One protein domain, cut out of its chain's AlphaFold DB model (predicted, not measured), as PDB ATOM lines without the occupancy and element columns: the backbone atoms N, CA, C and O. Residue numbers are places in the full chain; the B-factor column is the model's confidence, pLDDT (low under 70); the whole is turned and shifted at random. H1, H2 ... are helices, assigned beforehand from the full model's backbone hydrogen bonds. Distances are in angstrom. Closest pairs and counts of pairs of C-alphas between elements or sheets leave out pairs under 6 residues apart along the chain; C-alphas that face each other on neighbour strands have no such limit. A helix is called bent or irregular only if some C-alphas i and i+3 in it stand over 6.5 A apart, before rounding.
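Overview. This is residues 127 to 188 of the 237 residues of the protein "DUF4040 domain-containing protein" of Gemmatimonadales bacterium (UniProt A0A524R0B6). A long, nearly straight helix, H3, makes an arm on a small head built of two short helices, H1 and H2, set crosswise to each other. Residues 165 to 188 of H3 stick out from this head, and residues 127 to 133 stick out as a short tail. The printed part has 62 residues, with three named helices in the order H1, H2, H3 and no named strand; its class is all helix. The whole is extended, with a radius of gyration of the C-alphas of 19.1 A and spans of 60 by 27 by 14 A, the arm making the length.

Along the chain. H3, residues 160 to 188, is 43.6 A from first to last C-alpha, from (41.812, 47.111, -38.045) to (42.620, 44.978, -81.536). It is neither bent nor irregular, but only just: C-alphas 185 and 188 are 6.3 A apart. H2, residues 150 to 158, is 10.2 A long and only just irregular, with C-alphas 155 and 158 6.53 A apart. H1, residues 133 to 144, is 14.4 A long, begins at C-alpha 133 at (35.657, 39.349, -26.241), and is irregular, with C-alphas 139 and 142 7.1 A apart.

Arrangement. H3 touches H2 only at the corner by their link, with residues 160 to 163 alone; the closest C-alphas, of Leu 155 and Thr 163, are 6.1 A apart. Their lines are about perpendicular, at 86 degrees. H1 touches H2 with residues 137 to 142 alone; the closest C-alphas, of Ser 141 and Ser 153, are 6.7 A apart. These lines are about perpendicular, at 80 degrees. H1 and H3 are apart. Every O i to N i+4 pair is within hydrogen-bond range in H2, against 22 of 25 in H3 and 5 of 8 in H1.

Size, cuts and confidence. The C-alphas farthest apart, of His 131 and Asp 188, are 61.4 A apart. The printed part has no cut, and both links are tight. Mean pLDDT of the printed part is 89.9, with residues 184 to 188 under 70.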
ATOM      1  N   ASN A 127      29.303  29.591 -24.362       90.06
ATOM      2  CA  ASN A 127      30.271  29.646 -25.452       90.06
ATOM      3  C   ASN A 127      31.436  30.615 -25.160       90.06
ATOM      4  O   ASN A 127      31.201  31.727 -24.680       90.06
ATOM      5  N   PRO A 128      32.689  30.266 -25.529       87.00
ATOM      6  CA  PRO A 128      33.880  31.076 -25.238       87.00
ATOM      7  C   PRO A 128      33.785  32.544 -25.674       87.00
ATOM      8  O   PRO A 128      34.345  33.427 -25.026       87.00
ATOM      9  N   ILE A 129      33.047  32.813 -26.756       86.44
ATOM     10  CA  ILE A 129      32.857  34.163 -27.298       86.44
ATOM     11  C   ILE A 129      32.137  35.106 -26.322       86.44
ATOM     12  O   ILE A 129      32.419  36.303 -26.330       86.44
ATOM     13  N   HIS A 130      31.261  34.582 -25.455       87.44
ATOM     14  CA  HIS A 130      30.454  35.371 -24.520       87.44
ATOM     15  C   HIS A 130      31.188  35.724 -23.221       87.44
ATOM     16  O   HIS A 130      30.719  36.588 -22.489       87.44
ATOM     17  N   HIS A 131      32.339  35.105 -22.939       85.81
ATOM     18  CA  HIS A 131      33.038  35.291 -21.659       85.81
ATOM     19  C   HIS A 131      34.123  36.362 -21.681       85.81
ATOM     20  O   HIS A 131      34.447  36.915 -20.636       85.81
ATOM     21  N   HIS A 132      34.726  36.629 -22.840       82.81
ATOM     22  CA  HIS A 132      35.908  37.490 -22.907       82.81
ATOM     23  C   HIS A 132      35.750  38.647 -23.890       82.81
ATOM     24  O   HIS A 132      35.779  39.806 -23.491       82.81
ATOM     25  N   VAL A 133      35.570  38.339 -25.175       89.12
ATOM     26  CA  VAL A 133      35.657  39.349 -26.241       89.12
ATOM     27  C   VAL A 133      34.347  40.096 -26.468       89.12
ATOM     28  O   VAL A 133      34.364  41.315 -26.605       89.12
ATOM     29  N   ALA A 134      33.207  39.397 -26.472       89.94
ATOM     30  CA  ALA A 134      31.922  40.037 -26.742       89.94
ATOM     31  C   ALA A 134      31.516  41.061 -25.663       89.94
ATOM     32  O   ALA A 134      31.138  42.164 -26.054       89.94
ATOM     33  N   PRO A 135      31.636  40.782 -24.344       91.88
ATOM     34  CA  PRO A 135      31.289  41.767 -23.317       91.88
ATOM     35  C   PRO A 135      32.118  43.047 -23.434       91.88
ATOM     36  O   PRO A 135      31.562  44.138 -23.454       91.88
ATOM     37  N   HIS A 136      33.435  42.916 -23.626       92.75
ATOM     38  CA  HIS A 136      34.325  44.066 -23.759       92.75
ATOM     39  C   HIS A 136      33.960  44.944 -24.968       92.75
ATOM     40  O   HIS A 136      33.842  46.159 -24.830       92.75
ATOM     41  N   TYR A 137      33.691  44.354 -26.138       93.44
ATOM     42  CA  TYR A 137      33.266  45.132 -27.307       93.44
ATOM     43  C   TYR A 137      31.899  45.799 -27.128       93.44
ATOM     44  O   TYR A 137      31.690  46.895 -27.643       93.44
ATOM     45  N   LEU A 138      30.962  45.165 -26.422       93.12
ATOM     46  CA  LEU A 138      29.627  45.729 -26.212       93.12
ATOM     47  C   LEU A 138      29.624  46.855 -25.170       93.12
ATOM     48  O   LEU A 138      28.891  47.826 -25.340       93.12
ATOM     49  N   GLU A 139      30.432  46.737 -24.117       92.94
ATOM     50  CA  GLU A 139      30.431  47.673 -22.986       92.94
ATOM     51  C   GLU A 139      31.421  48.833 -23.176       92.94
ATOM     52  O   GLU A 139      31.073  49.981 -22.906       92.94
ATOM     53  N   GLU A 140      32.623  48.566 -23.696       93.31
ATOM     54  CA  GLU A 140      33.721  49.546 -23.706       93.31
ATOM     55  C   GLU A 140      33.904  50.256 -25.056       93.31
ATOM     56  O   GLU A 140      34.423  51.373 -25.101       93.31
ATOM     57  N   SER A 141      33.441  49.681 -26.177       93.44
ATOM     58  CA  SER A 141      33.734  50.239 -27.513       93.44
ATOM     59  C   SER A 141      33.197  51.656 -27.729       93.44
ATOM     60  O   SER A 141      33.828  52.468 -28.412       93.44
ATOM     61  N   GLY A 142      32.060  51.987 -27.110       91.50
ATOM     62  CA  GLY A 142      31.495  53.333 -27.145       91.50
ATOM     63  C   GLY A 142      32.385  54.368 -26.451       91.50
ATOM     64  O   GLY A 142      32.452  55.510 -26.903       91.50
ATOM     65  N   HIS A 143      33.101  53.971 -25.396       92.56
ATOM     66  CA  HIS A 143      34.029  54.833 -24.668       92.56
ATOM     67  C   HIS A 143      35.413  54.886 -25.336       92.56
ATOM     68  O   HIS A 143      35.988  55.964 -25.467       92.56
ATOM     69  N   GLU A 144      35.938  53.745 -25.794       93.31
ATOM     70  CA  GLU A 144      37.285  53.654 -26.374       93.31
ATOM     71  C   GLU A 144      37.372  54.209 -27.804       93.31
ATOM     72  O   GLU A 144      38.361  54.854 -28.157       93.31
ATOM     73  N   ILE A 145      36.348  53.963 -28.630       94.62
ATOM     74  CA  ILE A 145      36.359  54.288 -30.068       94.62
ATOM     75  C   ILE A 145      35.402  55.440 -30.404       94.62
ATOM     76  O   ILE A 145      35.646  56.194 -31.348       94.62
ATOM     77  N   GLY A 146      34.303  55.596 -29.654       91.25
ATOM     78  CA  GLY A 146      33.320  56.667 -29.869       91.25
ATOM     79  C   GLY A 146      32.377  56.455 -31.061       91.25
ATOM     80  O   GLY A 146      31.595  57.346 -31.393       91.25
ATOM     81  N   VAL A 147      32.430  55.289 -31.714       92.69
ATOM     82  CA  VAL A 147      31.551  54.924 -32.835       92.69
ATOM     83  C   VAL A 147      30.384  54.073 -32.314       92.69
ATOM     84  O   VAL A 147      30.638  53.022 -31.732       92.69
ATOM     85  N   PRO A 148      29.112  54.460 -32.548       91.31
ATOM     86  CA  PRO A 148      27.957  53.724 -32.017       91.31
ATOM     87  C   PRO A 148      27.766  52.308 -32.581       91.31
ATOM     88  O   PRO A 148      27.185  51.462 -31.909       91.31
ATOM     89  N   ASN A 149      28.204  52.045 -33.819       94.19
ATOM     90  CA  ASN A 149      28.126  50.703 -34.400       94.19
ATOM     91  C   ASN A 149      29.317  49.856 -33.924       94.19
ATOM     92  O   ASN A 149      30.459  50.104 -34.322       94.19
ATOM     93  N   VAL A 150      29.017  48.828 -33.126       94.88
ATOM     94  CA  VAL A 150      29.997  47.889 -32.562       94.88
ATOM     95  C   VAL A 150      30.722  47.084 -33.645       94.88
ATOM     96  O   VAL A 150      31.921  46.854 -33.543       94.88
ATOM     97  N   VAL A 151      30.047  46.676 -34.722       94.19
ATOM     98  CA  VAL A 151      30.704  45.934 -35.810       94.19
ATOM     99  C   VAL A 151      31.732  46.826 -36.501       94.19
ATOM    100  O   VAL A 151      32.868  46.409 -36.726       94.19
ATOM    101  N   THR A 152      31.375  48.083 -36.771       93.69
ATOM    102  CA  THR A 152      32.301  49.058 -37.356       93.69
ATOM    103  C   THR A 152      33.480  49.349 -36.431       93.69
ATOM    104  O   THR A 152      34.608  49.417 -36.913       93.69
ATOM    105  N   SER A 153      33.261  49.493 -35.119       94.69
ATOM    106  CA  SER A 153      34.358  49.723 -34.167       94.69
ATOM    107  C   SER A 153      35.301  48.515 -34.082       94.69
ATOM    108  O   SER A 153      36.522  48.683 -34.055       94.69
ATOM    109  N   VAL A 154      34.766  47.291 -34.152       94.69
ATOM    110  CA  VAL A 154      35.576  46.069 -34.222       94.69
ATOM    111  C   VAL A 154      36.386  46.017 -35.514       94.69
ATOM    112  O   VAL A 154      37.604  45.872 -35.445       94.69
ATOM    113  N   LEU A 155      35.757  46.169 -36.681       94.38
ATOM    114  CA  LEU A 155      36.447  46.042 -37.969       94.38
ATOM    115  C   LEU A 155      37.454  47.170 -38.219       94.38
ATOM    116  O   LEU A 155      38.536  46.915 -38.743       94.38
ATOM    117  N   ALA A 156      37.123  48.412 -37.864       93.12
ATOM    118  CA  ALA A 156      37.969  49.567 -38.157       93.12
ATOM    119  C   ALA A 156      39.039  49.828 -37.087       93.12
ATOM    120  O   ALA A 156      40.065  50.432 -37.400       93.12
ATOM    121  N   SER A 157      38.814  49.403 -35.838       94.25
ATOM    122  CA  SER A 157      39.716  49.695 -34.718       94.25
ATOM    123  C   SER A 157      40.283  48.425 -34.086       94.25
ATOM    124  O   SER A 157      41.432  48.094 -34.381       94.25
ATOM    125  N   TYR A 158      39.516  47.672 -33.285       94.31
ATOM    126  CA  TYR A 158      40.055  46.513 -32.544       94.31
ATOM    127  C   TYR A 158      40.733  45.470 -33.444       94.31
ATOM    128  O   TYR A 158      41.747  44.884 -33.069       94.31
ATOM    129  N   ARG A 159      40.181  45.250 -34.640       94.69
ATOM    130  CA  ARG A 159      40.675  44.320 -35.664       94.69
ATOM    131  C   ARG A 159      41.018  45.033 -36.973       94.69
ATOM    132  O   ARG A 159      40.946  44.444 -38.047       94.69
ATOM    133  N   GLY A 160      41.460  46.290 -36.882       95.06
ATOM    134  CA  GLY A 160      41.812  47.111 -38.045       95.06
ATOM    135  C   GLY A 160      42.894  46.501 -38.945       95.06
ATOM    136  O   GLY A 160      42.877  46.718 -40.155       95.06
ATOM    137  N   TYR A 161      43.811  45.700 -38.387       96.12
ATOM    138  CA  TYR A 161      44.844  45.015 -39.174       96.12
ATOM    139  C   TYR A 161      44.277  43.942 -40.111       96.12
ATOM    140  O   TYR A 161      44.736  43.849 -41.252       96.12
ATOM    141  N   ASP A 162      43.265  43.186 -39.672       95.94
ATOM    142  CA  ASP A 162      42.601  42.175 -40.505       95.94
ATOM    143  C   ASP A 162      41.906  42.868 -41.691       95.94
ATOM    144  O   ASP A 162      42.152  42.532 -42.853       95.94
ATOM    145  N   THR A 163      41.160  43.944 -41.413       95.12
ATOM    146  CA  THR A 163      40.471  44.769 -42.422       95.12
ATOM    147  C   THR A 163      41.439  45.464 -43.388       95.12
ATOM    148  O   THR A 163      41.159  45.580 -44.586       95.12
ATOM    149  N   MET A 164      42.607  45.915 -42.916       96.75
ATOM    150  CA  MET A 164      43.654  46.478 -43.781       96.75
ATOM    151  C   MET A 164      44.186  45.420 -44.759       96.75
ATOM    152  O   MET A 164      44.405  45.712 -45.940       96.75
ATOM    153  N   GLY A 165      44.365  44.184 -44.282       96.69
ATOM    154  CA  GLY A 165      44.740  43.038 -45.106       96.69
ATOM    155  C   GLY A 165      43.694  42.733 -46.179       96.69
ATOM    156  O   GLY A 165      44.028  42.683 -47.365       96.69
ATOM    157  N   GLU A 166      42.422  42.623 -45.791       95.31
ATOM    158  CA  GLU A 166      41.301  42.403 -46.715       95.31
ATOM    159  C   GLU A 166      41.208  43.508 -47.778       95.31
ATOM    160  O   GLU A 166      41.138  43.224 -48.978       95.31
ATOM    161  N   THR A 167      41.312  44.774 -47.361       95.75
ATOM    162  CA  THR A 167      41.302  45.931 -48.270       95.75
ATOM    163  C   THR A 167      42.453  45.862 -49.274       95.75
ATOM    164  O   THR A 167      42.259  46.130 -50.460       95.75
ATOM    165  N   THR A 168      43.643  45.446 -48.834       97.69
ATOM    166  CA  THR A 168      44.817  45.280 -49.707       97.69
ATOM    167  C   THR A 168      44.591  44.193 -50.761       97.69
ATOM    168  O   THR A 168      44.945  44.383 -51.931       97.69
ATOM    169  N   VAL A 169      43.977  43.067 -50.379       97.38
ATOM    170  CA  VAL A 169      43.644  41.965 -51.297       97.38
ATOM    171  C   VAL A 169      42.628  42.420 -52.346       97.38
ATOM    172  O   VAL A 169      42.872  42.245 -53.541       97.38
ATOM    173  N   VAL A 170      41.529  43.056 -51.926       95.25
ATOM    174  CA  VAL A 170      40.489  43.554 -52.845       95.25
ATOM    175  C   VAL A 170      41.047  44.628 -53.779       95.25
ATOM    176  O   VAL A 170      40.809  44.581 -54.986       95.25
ATOM    177  N   PHE A 171      41.844  45.560 -53.252       97.62
ATOM    178  CA  PHE A 171      42.503  46.589 -54.052       97.62
ATOM    179  C   PHE A 171      43.431  45.974 -55.107       97.62
ATOM    180  O   PHE A 171      43.374  46.339 -56.282       97.62
ATOM    181  N   THR A 172      44.241  44.988 -54.715       97.88
ATOM    182  CA  THR A 172      45.161  44.299 -55.629       97.88
ATOM    183  C   THR A 172      44.404  43.518 -56.702       97.88
ATOM    184  O   THR A 172      44.778  43.573 -57.875       97.88
ATOM    185  N   ALA A 173      43.306  42.845 -56.345       96.56
ATOM    186  CA  ALA A 173      42.431  42.181 -57.307       96.56
ATOM    187  C   ALA A 173      41.835  43.182 -58.314       96.56
ATOM    188  O   ALA A 173      41.882  42.939 -59.520       96.56
ATOM    189  N   ALA A 174      41.351  44.337 -57.843       95.44
ATOM    190  CA  ALA A 174      40.816  45.393 -58.701       95.44
ATOM    191  C   ALA A 174      41.877  45.949 -59.669       95.44
ATOM    192  O   ALA A 174      41.611  46.079 -60.866       95.44
ATOM    193  N   VAL A 175      43.096  46.216 -59.186       97.00
ATOM    194  CA  VAL A 175      44.231  46.627 -60.031       97.00
ATOM    195  C   VAL A 175      44.568  45.549 -61.063       97.00
ATOM    196  O   VAL A 175      44.730  45.864 -62.242       97.00
ATOM    197  N   GLY A 176      44.605  44.277 -60.659       96.56
ATOM    198  CA  GLY A 176      44.832  43.148 -61.564       96.56
ATOM    199  C   GLY A 176      43.796  43.076 -62.688       96.56
ATOM    200  O   GLY A 176      44.163  42.963 -63.859       96.56
ATOM    201  N   VAL A 177      42.509  43.229 -62.360       93.75
ATOM    202  CA  VAL A 177      41.423  43.280 -63.354       93.75
ATOM    203  C   VAL A 177      41.594  44.474 -64.299       93.75
ATOM    204  O   VAL A 177      41.490  44.301 -65.513       93.75
ATOM    205  N   MET A 178      41.912  45.667 -63.786       93.88
ATOM    206  CA  MET A 178      42.143  46.849 -64.630       93.88
ATOM    207  C   MET A 178      43.311  46.653 -65.604       93.88
ATOM    208  O   MET A 178      43.183  47.002 -66.777       93.88
ATOM    209  N   ILE A 179      44.421  46.058 -65.155       95.62
ATOM    210  CA  ILE A 179      45.576  45.755 -66.013       95.62
ATOM    211  C   ILE A 179      45.190  44.756 -67.112       95.62
ATOM    212  O   ILE A 179      45.531  44.971 -68.277       95.62
ATOM    213  N   LEU A 180      44.444  43.698 -66.772       92.75
ATOM    214  CA  LEU A 180      43.960  42.716 -67.749       92.75
ATOM    215  C   LEU A 180      43.066  43.371 -68.811       92.75
ATOM    216  O   LEU A 180      43.273  43.155 -70.006       92.75
ATOM    217  N   LEU A 181      42.119  44.218 -68.400       88.44
ATOM    218  CA  LEU A 181      41.232  44.928 -69.326       88.44
ATOM    219  C   LEU A 181      41.980  45.966 -70.182       88.44
ATOM    220  O   LEU A 181      41.696  46.100 -71.373       88.44
ATOM    221  N   ALA A 182      42.970  46.666 -69.617       87.38
ATOM    222  CA  ALA A 182      43.795  47.628 -70.350       87.38
ATOM    223  C   ALA A 182      44.677  46.950 -71.413       87.38
ATOM    224  O   ALA A 182      44.782  47.446 -72.536       87.38
ATOM    225  N   GLY A 183      45.268  45.794 -71.091       76.38
ATOM    226  CA  GLY A 183      46.087  45.018 -72.026       76.38
ATOM    227  C   GLY A 183      45.290  44.439 -73.199       76.38
ATOM    228  O   GLY A 183      45.798  44.372 -74.320       76.38
ATOM    229  N   LEU A 184      44.021  44.075 -72.978       63.09
ATOM    230  CA  LEU A 184      43.140  43.551 -74.029       63.09
ATOM    231  C   LEU A 184      42.798  44.609 -75.090       63.09
ATOM    232  O   LEU A 184      42.795  44.294 -76.278       63.09
ATOM    233  N   ARG A 185      42.623  45.877 -74.695       58.97
ATOM    234  CA  ARG A 185      42.305  46.984 -75.619       58.97
ATOM    235  C   ARG A 185      43.422  47.287 -76.629       58.97
ATOM    236  O   ARG A 185      43.156  47.871 -77.674       58.97
ATOM    237  N   SER A 186      44.666  46.892 -76.348       52.66
ATOM    238  CA  SER A 186      45.805  47.124 -77.248       52.66
ATOM    239  C   SER A 186      45.913  46.079 -78.376       52.66
ATOM    240  O   SER A 186      46.496  46.364 -79.424       52.66
ATOM    241  N   ARG A 187      45.306  44.890 -78.218       50.12
ATOM    242  CA  ARG A 187      45.437  43.773 -79.179       50.12
ATOM    243  C   ARG A 187      44.498  43.852 -80.386       50.12
ATOM    244  O   ARG A 187      44.772  43.184 -81.379       50.12
ATOM    245  N   ASP A 188      43.500  44.735 -80.376       49.78
ATOM    246  CA  ASP A 188      42.620  44.978 -81.536       49.78
ATOM    247  C   ASP A 188      43.311  45.696 -82.712       49.78
ATOM    248  O   ASP A 188      42.715  45.889 -83.770       49.78
TER     249      ASP A 188